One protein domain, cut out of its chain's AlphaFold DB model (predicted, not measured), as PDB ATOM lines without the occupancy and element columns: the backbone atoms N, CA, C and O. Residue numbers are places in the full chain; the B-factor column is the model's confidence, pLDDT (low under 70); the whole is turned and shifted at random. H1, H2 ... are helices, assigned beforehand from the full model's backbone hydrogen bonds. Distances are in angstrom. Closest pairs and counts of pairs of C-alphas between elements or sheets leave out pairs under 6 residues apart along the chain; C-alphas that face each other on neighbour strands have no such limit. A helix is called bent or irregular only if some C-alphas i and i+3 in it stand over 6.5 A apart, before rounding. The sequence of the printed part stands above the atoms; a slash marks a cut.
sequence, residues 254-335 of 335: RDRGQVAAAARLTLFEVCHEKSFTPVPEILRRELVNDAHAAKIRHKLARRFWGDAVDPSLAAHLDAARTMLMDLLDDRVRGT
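AT A GLANCE: This is residues 254 to 335 of the 335 residues of an uncharacterized protein of Reyranella sp. CPCC 100927 (UniProt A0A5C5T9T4). One long helix, H1, crosses H4 near the middles of both, about perpendicular, while H2 and then H3 run beside H4 the opposite way, one near each end of it. H3 and H4 form a helical hairpin, and the last residues trail on beyond H4. The printed part has 82 residues with four named helices, H1, H2, H3 and H4 in that order, no named strand, and the class all helix. It is compact, with a radius of gyration of the C-alphas of 12.5 A and spans of 37 by 29 by 18 A.

IN THESE COORDINATES: H1 is residues 254 to 273, 27.1 A long, from C-alpha 254 at (50.995, -33.928, 38.014). It has a kink of 37 degrees near residue 261 and is irregular, C-alphas 255 and 258 being 8.9 A apart. H2 is residues 280 to 287, 10.3 A, and H3 residues 291 to 301, 15.4 A. H4 is residues 311 to 328, 25.7 A, ending with C-alpha 328 at (34.390, -43.827, 32.705). It has a kink of 55 degrees near residue 318 and is irregular, C-alphas 315 and 318 being 7.7 A apart.

HOW THE PARTS SIT: H4 is the hub, touching H1, H2 and H3. With residues 258 to 266 alone H1 touches H4, about perpendicular at 84 degrees; their closest C-alphas, Ala 263 and Ala 320, are 4.4 A apart. H3 touches H4 residues 311 to 318 alone, at a shallow tilt of 25 degrees, opposite ways; the closest C-alphas, Leu 300 and Pro 311, are 5.3 A apart. H2 touches H4 residues 321 to 328 alone, at 32 degrees, a shallow tilt, opposite ways; the closest C-alphas, Pro 280 and Leu 328, are 6.2 A apart. Every O i to N i+4 pair is within hydrogen-bond range in H2 and H3, against 13 of 16 in H1 and 9 of 14 in H4.

THE WHOLE: The farthest C-alphas, Arg 302 and Gly 334, are 39.3 A apart. The printed part has no cut and no long link. Residues 332 to 335, the last being the chain's last, have pLDDT under 70.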
ATOM      1  N   ARG A 254      49.962 -34.210  37.010       85.06
ATOM      2  CA  ARG A 254      50.995 -33.928  38.014       85.06
ATOM      3  C   ARG A 254      51.761 -35.180  38.450       85.06
ATOM      4  O   ARG A 254      52.985 -35.142  38.514       85.06
ATOM      5  N   ASP A 255      51.049 -36.273  38.714       88.38
ATOM      6  CA  ASP A 255      51.634 -37.478  39.325       88.38
ATOM      7  C   ASP A 255      51.834 -38.614  38.313       88.38
ATOM      8  O   ASP A 255      52.644 -39.518  38.513       88.38
ATOM      9  N   ARG A 256      51.076 -38.593  37.212       91.44
ATOM     10  CA  ARG A 256      51.033 -39.653  36.197       91.44
ATOM     11  C   ARG A 256      51.059 -39.076  34.781       91.44
ATOM     12  O   ARG A 256      50.412 -39.623  33.888       91.44
ATOM     13  N   GLY A 257      51.827 -38.005  34.562       93.62
ATOM     14  CA  GLY A 257      51.868 -37.240  33.307       93.62
ATOM     15  C   GLY A 257      51.979 -38.082  32.032       93.62
ATOM     16  O   GLY A 257      51.186 -37.901  31.112       93.62
ATOM     17  N   GLN A 258      52.881 -39.067  32.003       97.25
ATOM     18  CA  GLN A 258      53.052 -39.962  30.848       97.25
ATOM     19  C   GLN A 258      51.827 -40.860  30.596       97.25
ATOM     20  O   GLN A 258      51.418 -41.066  29.455       97.25
ATOM     21  N   VAL A 259      51.173 -41.344  31.657       97.88
ATOM     22  CA  VAL A 259      49.937 -42.135  31.532       97.88
ATOM     23  C   VAL A 259      48.774 -41.253  31.079       97.88
ATOM     24  O   VAL A 259      48.009 -41.661  30.209       97.88
ATOM     25  N   ALA A 260      48.657 -40.032  31.610       97.00
ATOM     26  CA  ALA A 260      47.634 -39.074  31.194       97.00
ATOM     27  C   ALA A 260      47.809 -38.650  29.723       97.00
ATOM     28  O   ALA A 260      46.834 -38.577  28.974       97.00
ATOM     29  N   ALA A 261      49.050 -38.439  29.273       96.81
ATOM     30  CA  ALA A 261      49.370 -38.166  27.874       96.81
ATOM     31  C   ALA A 261      49.027 -39.355  26.958       96.81
ATOM     32  O   ALA A 261      48.343 -39.169  25.952       96.81
ATOM     33  N   ALA A 262      49.399 -40.580  27.341       98.19
ATOM     34  CA  ALA A 262      49.029 -41.790  26.603       98.19
ATOM     35  C   ALA A 262      47.502 -42.007  26.569       98.19
ATOM     36  O   ALA A 262      46.961 -42.470  25.563       98.19
ATOM     37  N   ALA A 263      46.782 -41.624  27.626       98.25
ATOM     38  CA  ALA A 263      45.323 -41.676  27.677       98.25
ATOM     39  C   ALA A 263      44.667 -40.642  26.755       98.25
ATOM     40  O   ALA A 263      43.720 -40.987  26.050       98.25
ATOM     41  N   ARG A 264      45.201 -39.414  26.670       98.00
ATOM     42  CA  ARG A 264      44.766 -38.439  25.654       98.00
ATOM     43  C   ARG A 264      44.972 -38.966  24.238       98.00
ATOM     44  O   ARG A 264      44.038 -38.913  23.446       98.00
ATOM     45  N   LEU A 265      46.146 -39.527  23.949       98.00
ATOM     46  CA  LEU A 265      46.445 -40.123  22.645       98.00
ATOM     47  C   LEU A 265      45.503 -41.296  22.325       98.00
ATOM     48  O   LEU A 265      45.024 -41.422  21.201       98.00
ATOM     49  N   THR A 266      45.182 -42.118  23.326       98.50
ATOM     50  CA  THR A 266      44.224 -43.225  23.185       98.50
ATOM     51  C   THR A 266      42.813 -42.717  22.893       98.50
ATOM     52  O   THR A 266      42.160 -43.228  21.986       98.50
ATOM     53  N   LEU A 267      42.341 -41.688  23.607       98.25
ATOM     54  CA  LEU A 267      41.050 -41.063  23.312       98.25
ATOM     55  C   LEU A 267      41.027 -40.460  21.910       98.25
ATOM     56  O   LEU A 267      40.036 -40.635  21.205       98.25
ATOM     57  N   PHE A 268      42.098 -39.774  21.508       97.88
ATOM     58  CA  PHE A 268      42.226 -39.179  20.181       97.88
ATOM     59  C   PHE A 268      42.113 -40.241  19.081       97.88
ATOM     60  O   PHE A 268      41.285 -40.103  18.181       97.88
ATOM     61  N   GLU A 269      42.849 -41.349  19.204       97.75
ATOM     62  CA  GLU A 269      42.755 -42.466  18.260       97.75
ATOM     63  C   GLU A 269      41.333 -43.055  18.204       97.75
ATOM     64  O   GLU A 269      40.790 -43.275  17.126       97.75
ATOM     65  N   VAL A 270      40.685 -43.280  19.348       98.19
ATOM     66  CA  VAL A 270      39.337 -43.874  19.372       98.19
ATOM     67  C   VAL A 270      38.285 -42.918  18.796       98.19
ATOM     68  O   VAL A 270      37.448 -43.319  17.989       98.19
ATOM     69  N   CYS A 271      38.295 -41.653  19.207       98.12
ATOM     70  CA  CYS A 271      37.180 -40.744  18.942       98.12
ATOM     71  C   CYS A 271      37.338 -39.984  17.623       98.12
ATOM     72  O   CYS A 271      36.353 -39.790  16.913       98.12
ATOM     73  N   HIS A 272      38.552 -39.525  17.310       96.81
ATOM     74  CA  HIS A 272      38.823 -38.734  16.113       96.81
ATOM     75  C   HIS A 272      39.209 -39.655  14.951       96.81
ATOM     76  O   HIS A 272      38.434 -39.814  14.015       96.81
ATOM     77  N   GLU A 273      40.326 -40.373  15.075       95.19
ATOM     78  CA  GLU A 273      40.884 -41.207  13.996       95.19
ATOM     79  C   GLU A 273      39.992 -42.394  13.618       95.19
ATOM     80  O   GLU A 273      39.916 -42.794  12.457       95.19
ATOM     81  N   LYS A 274      39.329 -43.002  14.607       95.62
ATOM     82  CA  LYS A 274      38.332 -44.063  14.393       95.62
ATOM     83  C   LYS A 274      36.903 -43.560  14.407       95.62
ATOM     84  O   LYS A 274      35.987 -44.350  14.206       95.62
ATOM     85  N   SER A 275      36.725 -42.252  14.577       97.44
ATOM     86  CA  SER A 275      35.438 -41.578  14.471       97.44
ATOM     87  C   SER A 275      34.362 -42.078  15.440       97.44
ATOM     88  O   SER A 275      33.210 -41.681  15.291       97.44
ATOM     89  N   PHE A 276      34.677 -42.889  16.458       98.25
ATOM     90  CA  PHE A 276      33.659 -43.392  17.380       98.25
ATOM     91  C   PHE A 276      33.027 -42.257  18.187       98.25
ATOM     92  O   PHE A 276      33.703 -41.325  18.630       98.25
ATOM     93  N   THR A 277      31.711 -42.328  18.396       98.31
ATOM     94  CA  THR A 277      31.004 -41.332  19.206       98.31
ATOM     95  C   THR A 277      31.450 -41.438  20.665       98.31
ATOM     96  O   THR A 277      31.350 -42.523  21.247       98.31
ATOM     97  N   PRO A 278      31.902 -40.342  21.305       97.88
ATOM     98  CA  PRO A 278      32.533 -40.415  22.618       97.88
ATOM     99  C   PRO A 278      31.496 -40.447  23.748       97.88
ATOM    100  O   PRO A 278      31.412 -39.543  24.574       97.88
ATOM    101  N   VAL A 279      30.684 -41.504  23.788       98.38
ATOM    102  CA  VAL A 279      29.754 -41.802  24.885       98.38
ATOM    103  C   VAL A 279      30.227 -43.016  25.687       98.38
ATOM    104  O   VAL A 279      30.899 -43.888  25.126       98.38
ATOM    105  N   PRO A 280      29.896 -43.117  26.990       98.06
ATOM    106  CA  PRO A 280      30.527 -44.090  27.879       98.06
ATOM    107  C   PRO A 280      30.393 -45.547  27.423       98.06
ATOM    108  O   PRO A 280      31.341 -46.315  27.534       98.06
ATOM    109  N   GLU A 281      29.233 -45.941  26.907       97.75
ATOM    110  CA  GLU A 281      28.969 -47.291  26.403       97.75
ATOM    111  C   GLU A 281      29.858 -47.677  25.209       97.75
ATOM    112  O   GLU A 281      30.397 -48.784  25.180       97.75
ATOM    113  N   ILE A 282      30.075 -46.758  24.264       98.31
ATOM    114  CA  ILE A 282      30.921 -46.990  23.086       98.31
ATOM    115  C   ILE A 282      32.389 -46.982  23.497       98.31
ATOM    116  O   ILE A 282      33.125 -47.898  23.147       98.31
ATOM    117  N   LEU A 283      32.807 -46.008  24.308       98.44
ATOM    118  CA  LEU A 283      34.193 -45.927  24.763       98.44
ATOM    119  C   LEU A 283      34.605 -47.170  25.557       98.44
ATOM    120  O   LEU A 283      35.680 -47.703  25.311       98.44
ATOM    121  N   ARG A 284      33.749 -47.701  26.440       98.12
ATOM    122  CA  ARG A 284      34.042 -48.962  27.145       98.12
ATOM    123  C   ARG A 284      34.236 -50.131  26.187       98.12
ATOM    124  O   ARG A 284      35.180 -50.898  26.355       98.12
ATOM    125  N   ARG A 285      33.350 -50.265  25.193       97.62
ATOM    126  CA  ARG A 285      33.445 -51.314  24.168       97.62
ATOM    127  C   ARG A 285      34.770 -51.220  23.416       97.62
ATOM    128  O   ARG A 285      35.437 -52.231  23.246       97.62
ATOM    129  N   GLU A 286      35.153 -50.018  23.000       97.56
ATOM    130  CA  GLU A 286      36.377 -49.805  22.225       97.56
ATOM    131  C   GLU A 286      37.647 -49.954  23.069       97.56
ATOM    132  O   GLU A 286      38.654 -50.466  22.590       97.56
ATOM    133  N   LEU A 287      37.610 -49.577  24.346       97.81
ATOM    134  CA  LEU A 287      38.773 -49.648  25.234       97.81
ATOM    135  C   LEU A 287      39.008 -51.043  25.830       97.81
ATOM    136  O   LEU A 287      40.074 -51.272  26.406       97.81
ATOM    137  N   VAL A 288      38.061 -51.984  25.701       96.56
ATOM    138  CA  VAL A 288      38.151 -53.312  26.337       96.56
ATOM    139  C   VAL A 288      39.302 -54.159  25.792       96.56
ATOM    140  O   VAL A 288      39.921 -54.914  26.540       96.56
ATOM    141  N   ASN A 289      39.634 -54.012  24.509       92.94
ATOM    142  CA  ASN A 289      40.675 -54.793  23.849       92.94
ATOM    143  C   ASN A 289      41.895 -53.933  23.483       92.94
ATOM    144  O   ASN A 289      41.871 -52.706  23.563       92.94
ATOM    145  N   ASP A 290      42.985 -54.599  23.105       95.69
ATOM    146  CA  ASP A 290      44.266 -53.953  22.802       95.69
ATOM    147  C   ASP A 290      44.355 -53.407  21.362       95.69
ATOM    148  O   ASP A 290      45.403 -52.913  20.968       95.69
ATOM    149  N   ALA A 291      43.292 -53.457  20.547       96.31
ATOM    150  CA  ALA A 291      43.390 -53.124  19.120       96.31
ATOM    151  C   ALA A 291      43.842 -51.674  18.879       96.31
ATOM    152  O   ALA A 291      44.742 -51.426  18.070       96.31
ATOM    153  N   HIS A 292      43.265 -50.712  19.609       97.44
ATOM    154  CA  HIS A 292      43.638 -49.298  19.484       97.44
ATOM    155  C   HIS A 292      45.040 -49.031  20.030       97.44
ATOM    156  O   HIS A 292      45.828 -48.348  19.382       97.44
ATOM    157  N   ALA A 293      45.402 -49.632  21.164       97.62
ATOM    158  CA  ALA A 293      46.747 -49.509  21.720       97.62
ATOM    159  C   ALA A 293      47.807 -50.127  20.793       97.62
ATOM    160  O   ALA A 293      48.814 -49.483  20.514       97.62
ATOM    161  N   ALA A 294      47.564 -51.307  20.219       97.56
ATOM    162  CA  ALA A 294      48.433 -51.910  19.212       97.56
ATOM    163  C   ALA A 294      48.601 -51.007  17.978       97.56
ATOM    164  O   ALA A 294      49.726 -50.813  17.507       97.56
ATOM    165  N   LYS A 295      47.515 -50.384  17.491       96.56
ATOM    166  CA  LYS A 295      47.585 -49.411  16.389       96.56
ATOM    167  C   LYS A 295      48.417 -48.181  16.766       96.56
ATOM    168  O   LYS A 295      49.237 -47.745  15.960       96.56
ATOM    169  N   ILE A 296      48.267 -47.655  17.982       97.62
ATOM    170  CA  ILE A 296      49.071 -46.523  18.464       97.62
ATOM    171  C   ILE A 296      50.546 -46.914  18.565       97.62
ATOM    172  O   ILE A 296      51.384 -46.188  18.041       97.62
ATOM    173  N   ARG A 297      50.886 -48.077  19.144       98.12
ATOM    174  CA  ARG A 297      52.275 -48.580  19.185       98.12
ATOM    175  C   ARG A 297      52.874 -48.652  17.778       98.12
ATOM    176  O   ARG A 297      53.994 -48.195  17.568       98.12
ATOM    177  N   HIS A 298      52.113 -49.162  16.807       96.81
ATOM    178  CA  HIS A 298      52.543 -49.215  15.410       96.81
ATOM    179  C   HIS A 298      52.783 -47.818  14.811       96.81
ATOM    180  O   HIS A 298      53.816 -47.590  14.180       96.81
ATOM    181  N   LYS A 299      51.866 -46.867  15.035       95.44
ATOM    182  CA  LYS A 299      52.011 -45.472  14.588       95.44
ATOM    183  C   LYS A 299      53.217 -44.776  15.242       95.44
ATOM    184  O   LYS A 299      53.979 -44.118  14.537       95.44
ATOM    185  N   LEU A 300      53.445 -44.972  16.545       96.12
ATOM    186  CA  LEU A 300      54.604 -44.431  17.273       96.12
ATOM    187  C   LEU A 300      55.924 -44.994  16.733       96.12
ATOM    188  O   LEU A 300      56.845 -44.231  16.456       96.12
ATOM    189  N   ALA A 301      55.999 -46.309  16.499       96.25
ATOM    190  CA  ALA A 301      57.190 -46.954  15.939       96.25
ATOM    191  C   ALA A 301      57.569 -46.405  14.551       96.25
ATOM    192  O   ALA A 301      58.741 -46.400  14.181       96.25
ATOM    193  N   ARG A 302      56.582 -45.911  13.794       94.31
ATOM    194  CA  ARG A 302      56.760 -45.299  12.470       94.31
ATOM    195  C   ARG A 302      56.879 -43.775  12.498       94.31
ATOM    196  O   ARG A 302      56.949 -43.178  11.429       94.31
ATOM    197  N   ARG A 303      56.875 -43.151  13.682       91.75
ATOM    198  CA  ARG A 303      56.839 -41.688  13.856       91.75
ATOM    199  C   ARG A 303      55.709 -41.015  13.067       91.75
ATOM    200  O   ARG A 303      55.899 -39.953  12.491       91.75
ATOM    201  N   PHE A 304      54.527 -41.632  13.049       90.38
ATOM    202  CA  PHE A 304      53.359 -41.137  12.307       90.38
ATOM    203  C   PHE A 304      52.992 -39.686  12.653       90.38
ATOM    204  O   PHE A 304      52.637 -38.917  11.771       90.38
ATOM    205  N   TRP A 305      53.120 -39.304  13.927       87.69
ATOM    206  CA  TRP A 305      52.854 -37.942  14.405       87.69
ATOM    207  C   TRP A 305      54.109 -37.046  14.445       87.69
ATOM    208  O   TRP A 305      54.088 -35.986  15.070       87.69
ATOM    209  N   GLY A 306      55.218 -37.469  13.829       88.12
ATOM    210  CA  GLY A 306      56.494 -36.755  13.886       88.12
ATOM    211  C   GLY A 306      56.973 -36.530  15.324       88.12
ATOM    212  O   GLY A 306      56.856 -37.416  16.170       88.12
ATOM    213  N   ASP A 307      57.484 -35.329  15.595       87.88
ATOM    214  CA  ASP A 307      57.973 -34.926  16.922       87.88
ATOM    215  C   ASP A 307      56.854 -34.409  17.849       87.88
ATOM    216  O   ASP A 307      57.111 -34.059  19.000       87.88
ATOM    217  N   ALA A 308      55.599 -34.368  17.379       86.50
ATOM    218  CA  ALA A 308      54.470 -33.881  18.174       86.50
ATOM    219  C   ALA A 308      54.042 -34.861  19.281       86.50
ATOM    220  O   ALA A 308      53.319 -34.476  20.200       86.50
ATOM    221  N   VAL A 309      54.458 -36.130  19.197       92.56
ATOM    222  CA  VAL A 309      54.081 -37.186  20.144       92.56
ATOM    223  C   VAL A 309      55.313 -37.980  20.552       92.56
ATOM    224  O   VAL A 309      55.983 -38.571  19.709       92.56
ATOM    225  N   ASP A 310      55.576 -38.036  21.858       95.06
ATOM    226  CA  ASP A 310      56.699 -38.789  22.416       95.06
ATOM    227  C   ASP A 310      56.515 -40.310  22.188       95.06
ATOM    228  O   ASP A 310      55.540 -40.895  22.681       95.06
ATOM    229  N   PRO A 311      57.444 -40.993  21.484       96.38
ATOM    230  CA  PRO A 311      57.406 -42.444  21.307       96.38
ATOM    231  C   PRO A 311      57.403 -43.240  22.620       96.38
ATOM    232  O   PRO A 311      56.917 -44.375  22.639       96.38
ATOM    233  N   SER A 312      57.907 -42.665  23.720       97.06
ATOM    234  CA  SER A 312      57.928 -43.302  25.044       97.06
ATOM    235  C   SER A 312      56.523 -43.616  25.580       97.06
ATOM    236  O   SER A 312      56.349 -44.574  26.339       97.06
ATOM    237  N   LEU A 313      55.492 -42.910  25.092       97.75
ATOM    238  CA  LEU A 313      54.091 -43.147  25.447       97.75
ATOM    239  C   LEU A 313      53.622 -44.575  25.143       97.75
ATOM    240  O   LEU A 313      52.688 -45.055  25.790       97.75
ATOM    241  N   ALA A 314      54.285 -45.288  24.223       98.00
ATOM    242  CA  ALA A 314      53.985 -46.683  23.905       98.00
ATOM    243  C   ALA A 314      54.001 -47.597  25.145       98.00
ATOM    244  O   ALA A 314      53.177 -48.510  25.243       98.00
ATOM    245  N   ALA A 315      54.895 -47.332  26.106       98.00
ATOM    246  CA  ALA A 315      55.031 -48.110  27.339       98.00
ATOM    247  C   ALA A 315      53.880 -47.881  28.338       98.00
ATOM    248  O   ALA A 315      53.727 -48.639  29.294       98.00
ATOM    249  N   HIS A 316      53.060 -46.848  28.126       98.25
ATOM    250  CA  HIS A 316      52.017 -46.421  29.058       98.25
ATOM    251  C   HIS A 316      50.591 -46.680  28.557       98.25
ATOM    252  O   HIS A 316      49.639 -46.398  29.285       98.25
ATOM    253  N   LEU A 317      50.420 -47.240  27.355       98.31
ATOM    254  CA  LEU A 317      49.108 -47.415  26.718       98.31
ATOM    255  C   LEU A 317      48.157 -48.337  27.497       98.31
ATOM    256  O   LEU A 317      46.965 -48.046  27.583       98.31
ATOM    257  N   ASP A 318      48.659 -49.400  28.122       97.81
ATOM    258  CA  ASP A 318      47.806 -50.298  28.915       97.81
ATOM    259  C   ASP A 318      47.326 -49.617  30.203       97.81
ATOM    260  O   ASP A 318      46.140 -49.648  30.533       97.81
ATOM    261  N   ALA A 319      48.225 -48.906  30.892       97.69
ATOM    262  CA  ALA A 319      47.872 -48.111  32.067       97.69
ATOM    263  C   ALA A 319      46.906 -46.966  31.716       97.69
ATOM    264  O   ALA A 319      46.016 -46.644  32.506       97.69
ATOM    265  N   ALA A 320      47.069 -46.368  30.536       97.94
ATOM    266  CA  ALA A 320      46.194 -45.334  30.007       97.94
ATOM    267  C   ALA A 320      44.782 -45.865  29.738       97.94
ATOM    268  O   ALA A 320      43.809 -45.240  30.157       97.94
ATOM    269  N   ARG A 321      44.653 -47.042  29.114       97.75
ATOM    270  CA  ARG A 321      43.357 -47.708  28.911       97.75
ATOM    271  C   ARG A 321      42.650 -47.982  30.236       97.75
ATOM    272  O   ARG A 321      41.483 -47.625  30.374       97.75
ATOM    273  N   THR A 322      43.356 -48.536  31.222       96.88
ATOM    274  CA  THR A 322      42.800 -48.762  32.568       96.88
ATOM    275  C   THR A 322      42.339 -47.455  33.212       96.88
ATOM    276  O   THR A 322      41.206 -47.373  33.674       96.88
ATOM    277  N   MET A 323      43.158 -46.399  33.158       96.69
ATOM    278  CA  MET A 323      42.791 -45.077  33.680       96.69
ATOM    279  C   MET A 323      41.522 -44.523  33.017       96.69
ATOM    280  O   MET A 323      40.654 -43.993  33.706       96.69
ATOM    281  N   LEU A 324      41.389 -44.644  31.693       97.69
ATOM    282  CA  LEU A 324      40.188 -44.205  30.980       97.69
ATOM    283  C   LEU A 324      38.953 -45.002  31.407       97.69
ATOM    284  O   LEU A 324      37.899 -44.406  31.611       97.69
ATOM    285  N   MET A 325      39.075 -46.319  31.585       97.44
ATOM    286  CA  MET A 325      37.984 -47.159  32.092       97.44
ATOM    287  C   MET A 325      37.573 -46.759  33.516       97.44
ATOM    288  O   MET A 325      36.381 -46.609  33.785       97.44
ATOM    289  N   ASP A 326      38.535 -46.491  34.400       96.12
ATOM    290  CA  ASP A 326      38.265 -46.037  35.768       96.12
ATOM    291  C   ASP A 326      37.583 -44.663  35.799       96.12
ATOM    292  O   ASP A 326      36.637 -44.443  36.563       96.12
ATOM    293  N   LEU A 327      38.024 -43.740  34.935       95.88
ATOM    294  CA  LEU A 327      37.367 -42.449  34.742       95.88
ATOM    295  C   LEU A 327      35.947 -42.633  34.197       95.88
ATOM    296  O   LEU A 327      35.029 -41.965  34.665       95.88
ATOM    297  N   LEU A 328      35.722 -43.544  33.247       96.12
ATOM    298  CA  LEU A 328      34.390 -43.827  32.705       96.12
ATOM    299  C   LEU A 328      33.424 -44.370  33.763       96.12
ATOM    300  O   LEU A 328      32.251 -43.998  33.732       96.12
ATOM    301  N   ASP A 329      33.919 -45.183  34.695       93.31
ATOM    302  CA  ASP A 329      33.148 -45.812  35.774       93.31
ATOM    303  C   ASP A 329      33.000 -44.943  37.033       93.31
ATOM    304  O   ASP A 329      32.419 -45.393  38.018       93.31
ATOM    305  N   ASP A 330      33.516 -43.709  37.023       85.62
ATOM    306  CA  ASP A 330      33.498 -42.794  38.173       85.62
ATOM    307  C   ASP A 330      34.191 -43.347  39.438       85.62
ATOM    308  O   ASP A 330      34.036 -42.799  40.530       85.62
ATOM    309  N   ARG A 331      35.043 -44.373  39.299       77.62
ATOM    310  CA  ARG A 331      35.758 -45.024  40.419       77.62
ATOM    311  C   ARG A 331      36.812 -44.138  41.082       77.62
ATOM    312  O   ARG A 331      37.341 -44.477  42.132       77.62
ATOM    313  N   VAL A 332      37.105 -42.994  40.472       67.56
ATOM    314  CA  VAL A 332      38.182 -42.070  40.846       67.56
ATOM    315  C   VAL A 332      37.674 -40.869  41.661       67.56
ATOM    316  O   VAL A 332      38.455 -40.033  42.092       67.56
ATOM    317  N   ARG A 333      36.364 -40.732  41.916       58.31
ATOM    318  CA  ARG A 333      35.808 -39.523  42.566       58.31
ATOM    319  C   ARG A 333      36.130 -39.362  44.069       58.31
ATOM    320  O   ARG A 333      35.616 -38.426  44.669       58.31
ATOM    321  N   GLY A 334      36.938 -40.237  44.671       53.03
ATOM    322  CA  GLY A 334      37.129 -40.317  46.128       53.03
ATOM    323  C   GLY A 334      38.569 -40.248  46.647       53.03
ATOM    324  O   GLY A 334      38.788 -40.621  47.796       53.03
ATOM    325  N   THR A 335      39.536 -39.816  45.836       46.03
ATOM    326  CA  THR A 335      40.952 -39.644  46.231       46.03
ATOM    327  C   THR A 335      41.416 -38.233  45.940       46.03
ATOM    328  O   THR A 335      42.126 -37.661  46.787       46.03
TER     329      THR A 335